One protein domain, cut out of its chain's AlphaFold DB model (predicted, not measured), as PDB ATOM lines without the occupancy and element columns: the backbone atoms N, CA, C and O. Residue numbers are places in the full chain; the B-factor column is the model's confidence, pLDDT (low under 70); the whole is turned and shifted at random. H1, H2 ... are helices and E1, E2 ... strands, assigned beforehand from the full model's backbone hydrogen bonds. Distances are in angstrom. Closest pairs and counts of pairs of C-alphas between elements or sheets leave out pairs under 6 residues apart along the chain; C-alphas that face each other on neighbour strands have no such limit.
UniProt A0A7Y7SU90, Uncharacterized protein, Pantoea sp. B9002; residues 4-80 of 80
ATOM      1  N   VAL A   4      30.864 -58.139 136.983       75.62
ATOM      2  CA  VAL A   4      29.758 -58.286 136.028       75.62
ATOM      3  C   VAL A   4      29.337 -59.747 135.870       75.62
ATOM      4  O   VAL A   4      28.146 -60.044 135.870       75.62
ATOM      5  N   GLN A   5      30.295 -60.672 135.760       75.12
ATOM      6  CA  GLN A   5      29.995 -62.106 135.688       75.12
ATOM      7  C   GLN A   5      29.372 -62.606 136.992       75.12
ATOM      8  O   GLN A   5      28.488 -63.456 136.965       75.12
ATOM      9  N   PHE A   6      29.811 -62.050 138.119       75.94
ATOM     10  CA  PHE A   6      29.226 -62.325 139.420       75.94
ATOM     11  C   PHE A   6      27.744 -61.917 139.481       75.94
ATOM     12  O   PHE A   6      26.899 -62.756 139.773       75.94
ATOM     13  N   ILE A   7      27.418 -60.670 139.125       76.56
ATOM     14  CA  ILE A   7      26.033 -60.167 139.140       76.56
ATOM     15  C   ILE A   7      25.134 -60.987 138.207       76.56
ATOM     16  O   ILE A   7      24.005 -61.303 138.571       76.56
ATOM     17  N   LYS A   8      25.635 -61.367 137.022       80.19
ATOM     18  CA  LYS A   8      24.893 -62.234 136.093       80.19
ATOM     19  C   LYS A   8      24.522 -63.571 136.730       80.19
ATOM     20  O   LYS A   8      23.367 -63.955 136.650       80.19
ATOM     21  N   ARG A   9      25.462 -64.223 137.419       78.94
ATOM     22  CA  ARG A   9      25.204 -65.499 138.104       78.94
ATOM     23  C   ARG A   9      24.195 -65.373 139.236       78.94
ATOM     24  O   ARG A   9      23.347 -66.238 139.373       78.94
ATOM     25  N   VAL A  10      24.282 -64.310 140.038       78.25
ATOM     26  CA  VAL A  10      23.297 -64.061 141.104       78.25
ATOM     27  C   VAL A  10      21.900 -63.912 140.506       78.25
ATOM     28  O   VAL A  10      20.958 -64.505 141.012       78.25
ATOM     29  N   ARG A  11      21.783 -63.189 139.388       78.69
ATOM     30  CA  ARG A  11      20.515 -63.040 138.668       78.69
ATOM     31  C   ARG A  11      20.008 -64.340 138.043       78.69
ATOM     32  O   ARG A  11      18.807 -64.533 137.991       78.69
ATOM     33  N   GLU A  12      20.896 -65.184 137.528       82.00
ATOM     34  CA  GLU A  12      20.529 -66.500 136.985       82.00
ATOM     35  C   GLU A  12      20.075 -67.472 138.079       82.00
ATOM     36  O   GLU A  12      19.246 -68.328 137.809       82.00
ATOM     37  N   TYR A  13      20.637 -67.362 139.284       78.62
ATOM     38  CA  TYR A  13      20.289 -68.226 140.411       78.62
ATOM     39  C   TYR A  13      18.964 -67.819 141.063       78.62
ATOM     40  O   TYR A  13      18.162 -68.677 141.389       78.62
ATOM     41  N   TYR A  14      18.745 -66.516 141.229       78.12
ATOM     42  CA  TYR A  14      17.523 -65.940 141.786       78.12
ATOM     43  C   TYR A  14      16.702 -65.276 140.668       78.12
ATOM     44  O   TYR A  14      16.459 -64.068 140.687       78.12
ATOM     45  N   ASP A  15      16.343 -66.029 139.635       79.94
ATOM     46  CA  ASP A  15      15.655 -65.504 138.449       79.94
ATOM     47  C   ASP A  15      14.233 -64.994 138.733       79.94
ATOM     48  O   ASP A  15      13.755 -64.097 138.032       79.94
ATOM     49  N   ASP A  16      13.622 -65.487 139.808       79.25
ATOM     50  CA  ASP A  16      12.346 -65.017 140.355       79.25
ATOM     51  C   ASP A  16      12.438 -63.643 141.052       79.25
ATOM     52  O   ASP A  16      11.418 -63.010 141.326       79.25
ATOM     53  N   CYS A  17      13.650 -63.151 141.335       80.81
ATOM     54  CA  CYS A  17      13.866 -61.849 141.960       80.81
ATOM     55  C   CYS A  17      14.046 -60.724 140.928       80.81
ATOM     56  O   CYS A  17      14.873 -60.785 140.012       80.81
ATOM     57  N   TYR A  18      13.396 -59.589 141.173       84.69
ATOM     58  CA  TYR A  18      13.789 -58.311 140.594       84.69
ATOM     59  C   TYR A  18      14.988 -57.736 141.342       84.69
ATOM     60  O   TYR A  18      14.935 -57.468 142.538       84.69
ATOM     61  N   PHE A  19      16.077 -57.505 140.611       84.00
ATOM     62  CA  PHE A  19      17.307 -56.942 141.157       84.00
ATOM     63  C   PHE A  19      17.494 -55.479 140.794       84.00
ATOM     64  O   PHE A  19      17.449 -55.099 139.619       84.00
ATOM     65  N   GLU A  20      17.815 -54.672 141.800       85.25
ATOM     66  CA  GLU A  20      18.261 -53.300 141.591       85.25
ATOM     67  C   GLU A  20      19.769 -53.211 141.324       85.25
ATOM     68  O   GLU A  20      20.525 -54.184 141.385       85.25
ATOM     69  N   PHE A  21      20.232 -51.994 141.025       84.19
ATOM     70  CA  PHE A  21      21.636 -51.738 140.753       84.19
ATOM     71  C   PHE A  21      22.506 -52.021 141.996       84.19
ATOM     72  O   PHE A  21      22.286 -51.409 143.049       84.19
ATOM     73  N   PRO A  22      23.528 -52.891 141.890       85.81
ATOM     74  CA  PRO A  22      24.380 -53.242 143.018       85.81
ATOM     75  C   PRO A  22      25.238 -52.064 143.472       85.81
ATOM     76  O   PRO A  22      25.670 -51.227 142.675       85.81
ATOM     77  N   ARG A  23      25.542 -52.028 144.771       88.94
ATOM     78  CA  ARG A  23      26.348 -50.977 145.405       88.94
ATOM     79  C   ARG A  23      27.401 -51.584 146.312       88.94
ATOM     80  O   ARG A  23      27.154 -52.587 146.968       88.94
ATOM     81  N   ILE A  24      28.570 -50.957 146.399       89.19
ATOM     82  CA  ILE A  24      29.572 -51.342 147.398       89.19
ATOM     83  C   ILE A  24      29.273 -50.576 148.683       89.19
ATOM     84  O   ILE A  24      29.238 -49.346 148.678       89.19
ATOM     85  N   VAL A  25      29.076 -51.303 149.775       90.00
ATOM     86  CA  VAL A  25      28.844 -50.747 151.110       90.00
ATOM     87  C   VAL A  25      29.894 -51.263 152.082       90.00
ATOM     88  O   VAL A  25      30.492 -52.316 151.866       90.00
ATOM     89  N   GLU A  26      30.118 -50.523 153.159       92.38
ATOM     90  CA  GLU A  26      30.937 -50.970 154.279       92.38
ATOM     91  C   GLU A  26      30.033 -51.131 155.497       92.38
ATOM     92  O   GLU A  26      29.365 -50.180 155.909       92.38
ATOM     93  N   LEU A  27      29.974 -52.346 156.040       85.25
ATOM     94  CA  LEU A  27      29.153 -52.635 157.208       85.25
ATOM     95  C   LEU A  27      29.994 -52.481 158.476       85.25
ATOM     96  O   LEU A  27      31.109 -53.001 158.578       85.25
ATOM     97  N   LYS A  28      29.456 -51.751 159.458       84.00
ATOM     98  CA  LYS A  28      30.096 -51.600 160.772       84.00
ATOM     99  C   LYS A  28      30.021 -52.905 161.572       84.00
ATOM    100  O   LYS A  28      31.008 -53.264 162.221       84.00
ATOM    101  N   ASP A  29      28.896 -53.610 161.456       80.62
ATOM    102  CA  ASP A  29      28.624 -54.952 161.969       80.62
ATOM    103  C   ASP A  29      27.604 -55.681 161.067       80.62
ATOM    104  O   ASP A  29      27.023 -55.072 160.171       80.62
ATOM    105  N   GLU A  30      27.439 -56.990 161.276       81.44
ATOM    106  CA  GLU A  30      26.544 -57.869 160.501       81.44
ATOM    107  C   GLU A  30      25.272 -58.238 161.300       81.44
ATOM    108  O   GLU A  30      24.652 -59.273 161.058       81.44
ATOM    109  N   ARG A  31      24.887 -57.449 162.317       78.50
ATOM    110  CA  ARG A  31      23.734 -57.792 163.168       78.50
ATOM    111  C   ARG A  31      22.427 -57.677 162.389       78.50
ATOM    112  O   ARG A  31      22.190 -56.689 161.705       78.50
ATOM    113  N   GLY A  32      21.556 -58.672 162.557       76.56
ATOM    114  CA  GLY A  32      20.294 -58.756 161.813       76.56
ATOM    115  C   GLY A  32      20.459 -59.275 160.384       76.56
ATOM    116  O   GLY A  32      19.478 -59.302 159.652       76.56
ATOM    117  N   LEU A  33      21.672 -59.694 160.005       81.88
ATOM    118  CA  LEU A  33      21.919 -60.427 158.774       81.88
ATOM    119  C   LEU A  33      22.075 -61.911 159.090       81.88
ATOM    120  O   LEU A  33      22.835 -62.291 159.984       81.88
ATOM    121  N   GLU A  34      21.377 -62.748 158.338       77.44
ATOM    122  CA  GLU A  34      21.549 -64.187 158.390       77.44
ATOM    123  C   GLU A  34      22.602 -64.620 157.379       77.44
ATOM    124  O   GLU A  34      22.600 -64.197 156.221       77.44
ATOM    125  N   LYS A  35      23.523 -65.469 157.834       77.88
ATOM    126  CA  LYS A  35      24.512 -66.093 156.967       77.88
ATOM    127  C   LYS A  35      23.872 -67.285 156.277       77.88
ATOM    128  O   LYS A  35      23.716 -68.339 156.885       77.88
ATOM    129  N   GLN A  36      23.590 -67.126 154.994       72.19
ATOM    130  CA  GLN A  36      23.191 -68.225 154.135       72.19
ATOM    131  C   GLN A  36      24.446 -68.819 153.492       72.19
ATOM    132  O   GLN A  36      25.175 -68.157 152.741       72.19
ATOM    133  N   GLU A  37      24.741 -70.077 153.829       63.94
ATOM    134  CA  GLU A  37      25.748 -70.880 153.126       63.94
ATOM    135  C   GLU A  37      25.174 -71.348 151.792       63.94
ATOM    136  O   GLU A  37      24.998 -72.537 151.553       63.94
ATOM    137  N   ASP A  38      24.842 -70.390 150.932       57.94
ATOM    138  CA  ASP A  38      24.249 -70.700 149.647       57.94
ATOM    139  C   ASP A  38      25.357 -70.886 148.611       57.94
ATOM    140  O   ASP A  38      26.197 -70.011 148.361       57.94
ATOM    141  N   THR A  39      25.423 -72.094 148.064       53.38
ATOM    142  CA  THR A  39      26.467 -72.560 147.155       53.38
ATOM    143  C   THR A  39      26.294 -71.966 145.761       53.38
ATOM    144  O   THR A  39      26.160 -72.698 144.782       53.38
ATOM    145  N   ILE A  40      26.399 -70.642 145.622       57.19
ATOM    146  CA  ILE A  40      26.722 -70.025 144.330       57.19
ATOM    147  C   ILE A  40      28.185 -70.384 144.017       57.19
ATOM    148  O   ILE A  40      29.113 -69.610 144.249       57.19
ATOM    149  N   HIS A  41      28.385 -71.632 143.584       52.19
ATOM    150  CA  HIS A  41      29.604 -72.272 143.086       52.19
ATOM    151  C   HIS A  41      30.929 -71.590 143.474       52.19
ATOM    152  O   HIS A  41      31.621 -71.005 142.636       52.19
ATOM    153  N   GLY A  42      31.309 -71.721 144.749       53.69
ATOM    154  CA  GLY A  42      32.638 -71.346 145.241       53.69
ATOM    155  C   GLY A  42      32.773 -69.913 145.757       53.69
ATOM    156  O   GLY A  42      33.902 -69.453 145.943       53.69
ATOM    157  N   MET A  43      31.668 -69.205 145.995       58.41
ATOM    158  CA  MET A  43      31.709 -67.929 146.704       58.41
ATOM    159  C   MET A  43      31.584 -68.077 148.220       58.41
ATOM    160  O   MET A  43      30.882 -68.966 148.699       58.41
ATOM    161  N   PRO A  44      32.282 -67.217 148.986       58.06
ATOM    162  CA  PRO A  44      32.036 -67.096 150.412       58.06
ATOM    163  C   PRO A  44      30.572 -66.703 150.620       58.06
ATOM    164  O   PRO A  44      30.056 -65.873 149.878       58.06
ATOM    165  N   TYR A  45      29.952 -67.350 151.604       65.31
ATOM    166  CA  TYR A  45      28.604 -67.134 152.128       65.31
ATOM    167  C   TYR A  45      27.962 -65.767 151.840       65.31
ATOM    168  O   TYR A  45      28.613 -64.721 151.876       65.31
ATOM    169  N   VAL A  46      26.646 -65.769 151.657       77.50
ATOM    170  CA  VAL A  46      25.860 -64.550 151.472       77.50
ATOM    171  C   VAL A  46      25.239 -64.153 152.805       77.50
ATOM    172  O   VAL A  46      24.856 -65.006 153.601       77.50
ATOM    173  N   LEU A  47      25.175 -62.855 153.071       79.62
ATOM    174  CA  LEU A  47      24.429 -62.312 154.199       79.62
ATOM    175  C   LEU A  47      23.107 -61.729 153.688       79.62
ATOM    176  O   LEU A  47      23.115 -60.968 152.719       79.62
ATOM    177  N   VAL A  48      21.993 -62.070 154.327       78.50
ATOM    178  CA  VAL A  48      20.641 -61.662 153.907       78.50
ATOM    179  C   VAL A  48      19.905 -61.025 155.082       78.50
ATOM    180  O   VAL A  48      20.065 -61.448 156.220       78.50
ATOM    181  N   GLU A  49      19.097 -59.994 154.833       75.44
ATOM    182  CA  GLU A  49      18.299 -59.303 155.869       75.44
ATOM    183  C   GLU A  49      17.106 -60.120 156.417       75.44
ATOM    184  O   GLU A  49      16.409 -59.636 157.309       75.44
ATOM    185  N   GLN A  50      16.844 -61.336 155.917       69.06
ATOM    186  CA  GLN A  50      15.639 -62.113 156.240       69.06
ATOM    187  C   GLN A  50      15.882 -63.596 156.547       69.06
ATOM    188  O   GLN A  50      16.831 -64.200 156.059       69.06
ATOM    189  N   TRP A  51      14.930 -64.146 157.314       60.75
ATOM    190  CA  TRP A  51      14.867 -65.502 157.871       60.75
ATOM    191  C   TRP A  51      14.123 -66.491 156.954       60.75
ATOM    192  O   TRP A  51      13.429 -67.383 157.446       60.75
ATOM    193  N   SER A  52      14.159 -66.293 155.633       56.34
ATOM    194  CA  SER A  52      13.556 -67.236 154.680       56.34
ATOM    195  C   SER A  52      14.635 -68.101 154.038       56.34
ATOM    196  O   SER A  52      15.755 -67.651 153.787       56.34
ATOM    197  N   SER A  53      14.294 -69.363 153.773       59.81
ATOM    198  CA  SER A  53      15.181 -70.329 153.116       59.81
ATOM    199  C   SER A  53      15.483 -69.972 151.663       59.81
ATOM    200  O   SER A  53      16.517 -70.392 151.153       59.81
ATOM    201  N   TYR A  54      14.598 -69.212 151.009       67.38
ATOM    202  CA  TYR A  54      14.793 -68.716 149.654       67.38
ATOM    203  C   TYR A  54      14.308 -67.261 149.534       67.38
ATOM    204  O   TYR A  54      13.139 -66.953 149.801       67.38
ATOM    205  N   PRO A  55      15.193 -66.325 149.177       65.38
ATOM    206  CA  PRO A  55      14.813 -64.951 148.877       65.38
ATOM    207  C   PRO A  55      13.898 -64.903 147.642       65.38
ATOM    208  O   PRO A  55      14.193 -65.533 146.635       65.38
ATOM    209  N   CYS A  56      12.810 -64.129 147.729       70.38
ATOM    210  CA  CYS A  56      11.769 -63.914 146.702       70.38
ATOM    211  C   CYS A  56      10.664 -64.973 146.552       70.38
ATOM    212  O   CYS A  56       9.677 -64.669 145.890       70.38
ATOM    213  N   GLU A  57      10.727 -66.129 147.224       70.69
ATOM    214  CA  GLU A  57       9.599 -67.086 147.230       70.69
ATOM    215  C   GLU A  57       8.352 -66.486 147.908       70.69
ATOM    216  O   GLU A  57       7.239 -66.560 147.393       70.69
ATOM    217  N   ASP A  58       8.556 -65.791 149.029       68.12
ATOM    218  CA  ASP A  58       7.483 -65.187 149.828       68.12
ATOM    219  C   ASP A  58       7.159 -63.726 149.435       68.12
ATOM    220  O   ASP A  58       6.546 -62.981 150.200       68.12
ATOM    221  N   CYS A  59       7.591 -63.276 148.254       67.12
ATOM    222  CA  CYS A  59       7.411 -61.902 147.774       67.12
ATOM    223  C   CYS A  59       7.901 -60.786 148.722       67.12
ATOM    224  O   CYS A  59       7.262 -59.745 148.897       67.12
ATOM    225  N   TYR A  60       9.070 -60.980 149.330       74.50
ATOM    226  CA  TYR A  60       9.710 -59.961 150.158       74.50
ATOM    227  C   TYR A  60      10.744 -59.132 149.396       74.50
ATOM    228  O   TYR A  60      11.406 -59.607 148.475       74.50
ATOM    229  N   SER A  61      10.928 -57.892 149.849       80.44
ATOM    230  CA  SER A  61      12.058 -57.046 149.469       80.44
ATOM    231  C   SER A  61      13.154 -57.105 150.525       80.44
ATOM    232  O   SER A  61      12.862 -57.024 151.721       80.44
ATOM    233  N   GLY A  62      14.410 -57.153 150.102       85.56
ATOM    234  CA  GLY A  62      15.539 -57.206 151.018       85.56
ATOM    235  C   GLY A  62      16.856 -56.886 150.338       85.56
ATOM    236  O   GLY A  62      16.910 -56.298 149.257       85.56
ATOM    237  N   ASN A  63      17.947 -57.251 151.005       87.00
ATOM    238  CA  ASN A  63      19.286 -57.006 150.505       87.00
ATOM    239  C   ASN A  63      20.155 -58.245 150.654       87.00
ATOM    240  O   ASN A  63      20.302 -58.789 151.750       87.00
ATOM    241  N   PHE A  64      20.792 -58.621 149.551       84.81
ATOM    242  CA  PHE A  64      21.925 -59.525 149.571       84.81
ATOM    243  C   PHE A  64      23.205 -58.746 149.832       84.81
ATOM    244  O   PHE A  64      23.460 -57.718 149.199       84.81
ATOM    245  N   TYR A  65      24.043 -59.265 150.717       87.12
ATOM    246  CA  TYR A  65      25.352 -58.720 151.028       87.12
ATOM    247  C   TYR A  65      26.412 -59.779 150.743       87.12
ATOM    248  O   TYR A  65      26.592 -60.737 151.494       87.12
ATOM    249  N   PHE A  66      27.143 -59.583 149.651       84.94
ATOM    250  CA  PHE A  66      28.212 -60.489 149.242       84.94
ATOM    251  C   PHE A  66      29.560 -59.967 149.736       84.94
ATOM    252  O   PHE A  66      29.940 -58.846 149.373       84.94
ATOM    253  N   PRO A  67      30.295 -60.731 150.558       83.06
ATOM    254  CA  PRO A  67      31.522 -60.251 151.167       83.06
ATOM    255  C   PRO A  67      32.634 -60.055 150.128       83.06
ATOM    256  O   PRO A  67      32.910 -60.911 149.289       83.06
ATOM    257  N   LEU A  68      33.309 -58.909 150.216       81.06
ATOM    258  CA  LEU A  68      34.543 -58.602 149.496       81.06
ATOM    259  C   LEU A  68      35.743 -58.748 150.451       81.06
ATOM    260  O   LEU A  68      36.024 -59.826 150.965       81.06
ATOM    261  N   LYS A  69      36.482 -57.661 150.707       79.69
ATOM    262  CA  LYS A  69      37.600 -57.605 151.663       79.69
ATOM    263  C   LYS A  69      37.329 -56.532 152.713       79.69
ATOM    264  O   LYS A  69      36.804 -55.475 152.377       79.69
ATOM    265  N   LYS A  70      37.776 -56.765 153.955       81.50
ATOM    266  CA  LYS A  70      37.741 -55.785 155.061       81.50
ATOM    267  C   LYS A  70      36.347 -55.170 155.298       81.50
ATOM    268  O   LYS A  70      36.212 -53.955 155.245       81.50
ATOM    269  N   ARG A  71      35.320 -55.997 155.542       80.00
ATOM    270  CA  ARG A  71      33.931 -55.555 155.822       80.00
ATOM    271  C   ARG A  71      33.277 -54.711 154.718       80.00
ATOM    272  O   ARG A  71      32.311 -53.990 154.964       80.00
ATOM    273  N   LYS A  72      33.795 -54.800 153.495       87.25
ATOM    274  CA  LYS A  72      33.121 -54.282 152.308       87.25
ATOM    275  C   LYS A  72      32.277 -55.383 151.705       87.25
ATOM    276  O   LYS A  72      32.751 -56.513 151.589       87.25
ATOM    277  N   TYR A  73      31.073 -55.032 151.291       88.19
ATOM    278  CA  TYR A  73      30.105 -55.953 150.718       88.19
ATOM    279  C   TYR A  73      29.549 -55.357 149.435       88.19
ATOM    280  O   TYR A  73      29.414 -54.137 149.311       88.19
ATOM    281  N   ILE A  74      29.211 -56.219 148.485       87.38
ATOM    282  CA  ILE A  74      28.297 -55.849 147.409       87.38
ATOM    283  C   ILE A  74      26.897 -55.992 147.986       87.38
ATOM    284  O   ILE A  74      26.464 -57.103 148.277       87.38
ATOM    285  N   LYS A  75      26.221 -54.864 148.165       89.19
ATOM    286  CA  LYS A  75      24.802 -54.787 148.467       89.19
ATOM    287  C   LYS A  75      24.028 -54.885 147.159       89.19
ATOM    288  O   LYS A  75      24.178 -54.016 146.297       89.19
ATOM    289  N   LEU A  76      23.214 -55.918 147.023       87.38
ATOM    290  CA  LEU A  76      22.308 -56.108 145.901       87.38
ATOM    291  C   LEU A  76      20.873 -56.131 146.445       87.38
ATOM    292  O   LEU A  76      20.485 -57.125 147.064       87.38
ATOM    293  N   PRO A  77      20.111 -55.039 146.275       88.12
ATOM    294  CA  PRO A  77      18.708 -55.020 146.651       88.12
ATOM    295  C   PRO A  77      17.907 -55.941 145.736       88.12
ATOM    296  O   PRO A  77      18.162 -55.993 144.527       88.12
ATOM    297  N   TYR A  78      16.948 -56.639 146.326       85.44
ATOM    298  CA  TYR A  78      16.024 -57.507 145.615       85.44
ATOM    299  C   TYR A  78      14.582 -57.226 146.031       85.44
ATOM    300  O   TYR A  78      14.322 -56.792 147.158       85.44
ATOM    301  N   SER A  79      13.654 -57.513 145.128       83.81
ATOM    302  CA  SER A  79      12.221 -57.562 145.392       83.81
ATOM    303  C   SER A  79      11.558 -58.658 144.558       83.81
ATOM    304  O   SER A  79      12.104 -59.102 143.552       83.81
ATOM    305  N   CYS A  80      10.370 -59.062 144.980       75.50
ATOM    306  CA  CYS A  80       9.298 -59.485 144.084       75.50
ATOM    307  C   CYS A  80       8.526 -58.212 143.667       75.50
ATOM    308  O   CYS A  80       8.077 -58.149 142.510       75.50
TER     309      CYS A  80
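AT A GLANCE: This is residues 4 to 80 of the 80 residues of an uncharacterized protein of Pantoea sp. B9002 (UniProt A0A7Y7SU90). One strongly twisted sheet of five strands makes the body, with E4 in its middle and the longest strand, E5, next to it; the single helix, H1, only grazes this sheet. A long loop, residues 49 to 61, joins E3 to E4. The printed part has 77 residues, with H1, E1, E2, E3, E4 and E5 along the chain; the sheet's order is E1, E5, E4, E3, E2, antiparallel throughout. The class is mixed, helices and strands, with under half of the residues in named elements. The whole is compact and rounded, with a radius of gyration of the C-alphas of 11.6 A and spans of 31 by 27 by 22 A.

HOW THE PARTS SIT: E4, residues 62 to 67, and E5, residues 72 to 79, form a hairpin at 153 degrees, with N 76 and O 64 2.8 A apart, within hydrogen-bond range. E3, residues 46 to 48, is antiparallel to E4 at 154 degrees, another hairpin, with N 65 and O 47 at 2.8 A. E2, residues 34 to 36, is an edge strand and forms a hairpin with E3, N 36 and O 46 being 2.8 A apart. E2, E3, E4 and E5 make a meander, each strand the antiparallel neighbour of the one before. The other edge strand, E1, residues 23 to 26, is antiparallel to E5 at 131 degrees, with N 75 and O 23 at 2.7 A. E1 and E2 are apart. Residues 18 to 19 pair antiparallel with residues 78 to 79 of E5. H1, residues 4 to 13, is only just on the sheet, with 5 pairs of C-alphas within 10 A, and grazes it with residues 7 to 11. In H1 every O i to N i+4 pair is within hydrogen-bond range.

IN THESE COORDINATES: H1 begins at C-alpha 4 (29.758, -58.286, 136.028) and is 14.4 A long. E4 is 16.3 A long, and E5 22.3 A, ending at C-alpha 79 (12.221, -57.562, 145.392).

THE WHOLE: The C-alphas of Asp 58 and Lys 70, the two farthest apart, are 32.1 A apart. The printed part has no cut; the link from E3 to E4 is long. The model's pLDDT is under 70 at residues 37 to 45, 50 to 55 and 58 to 59.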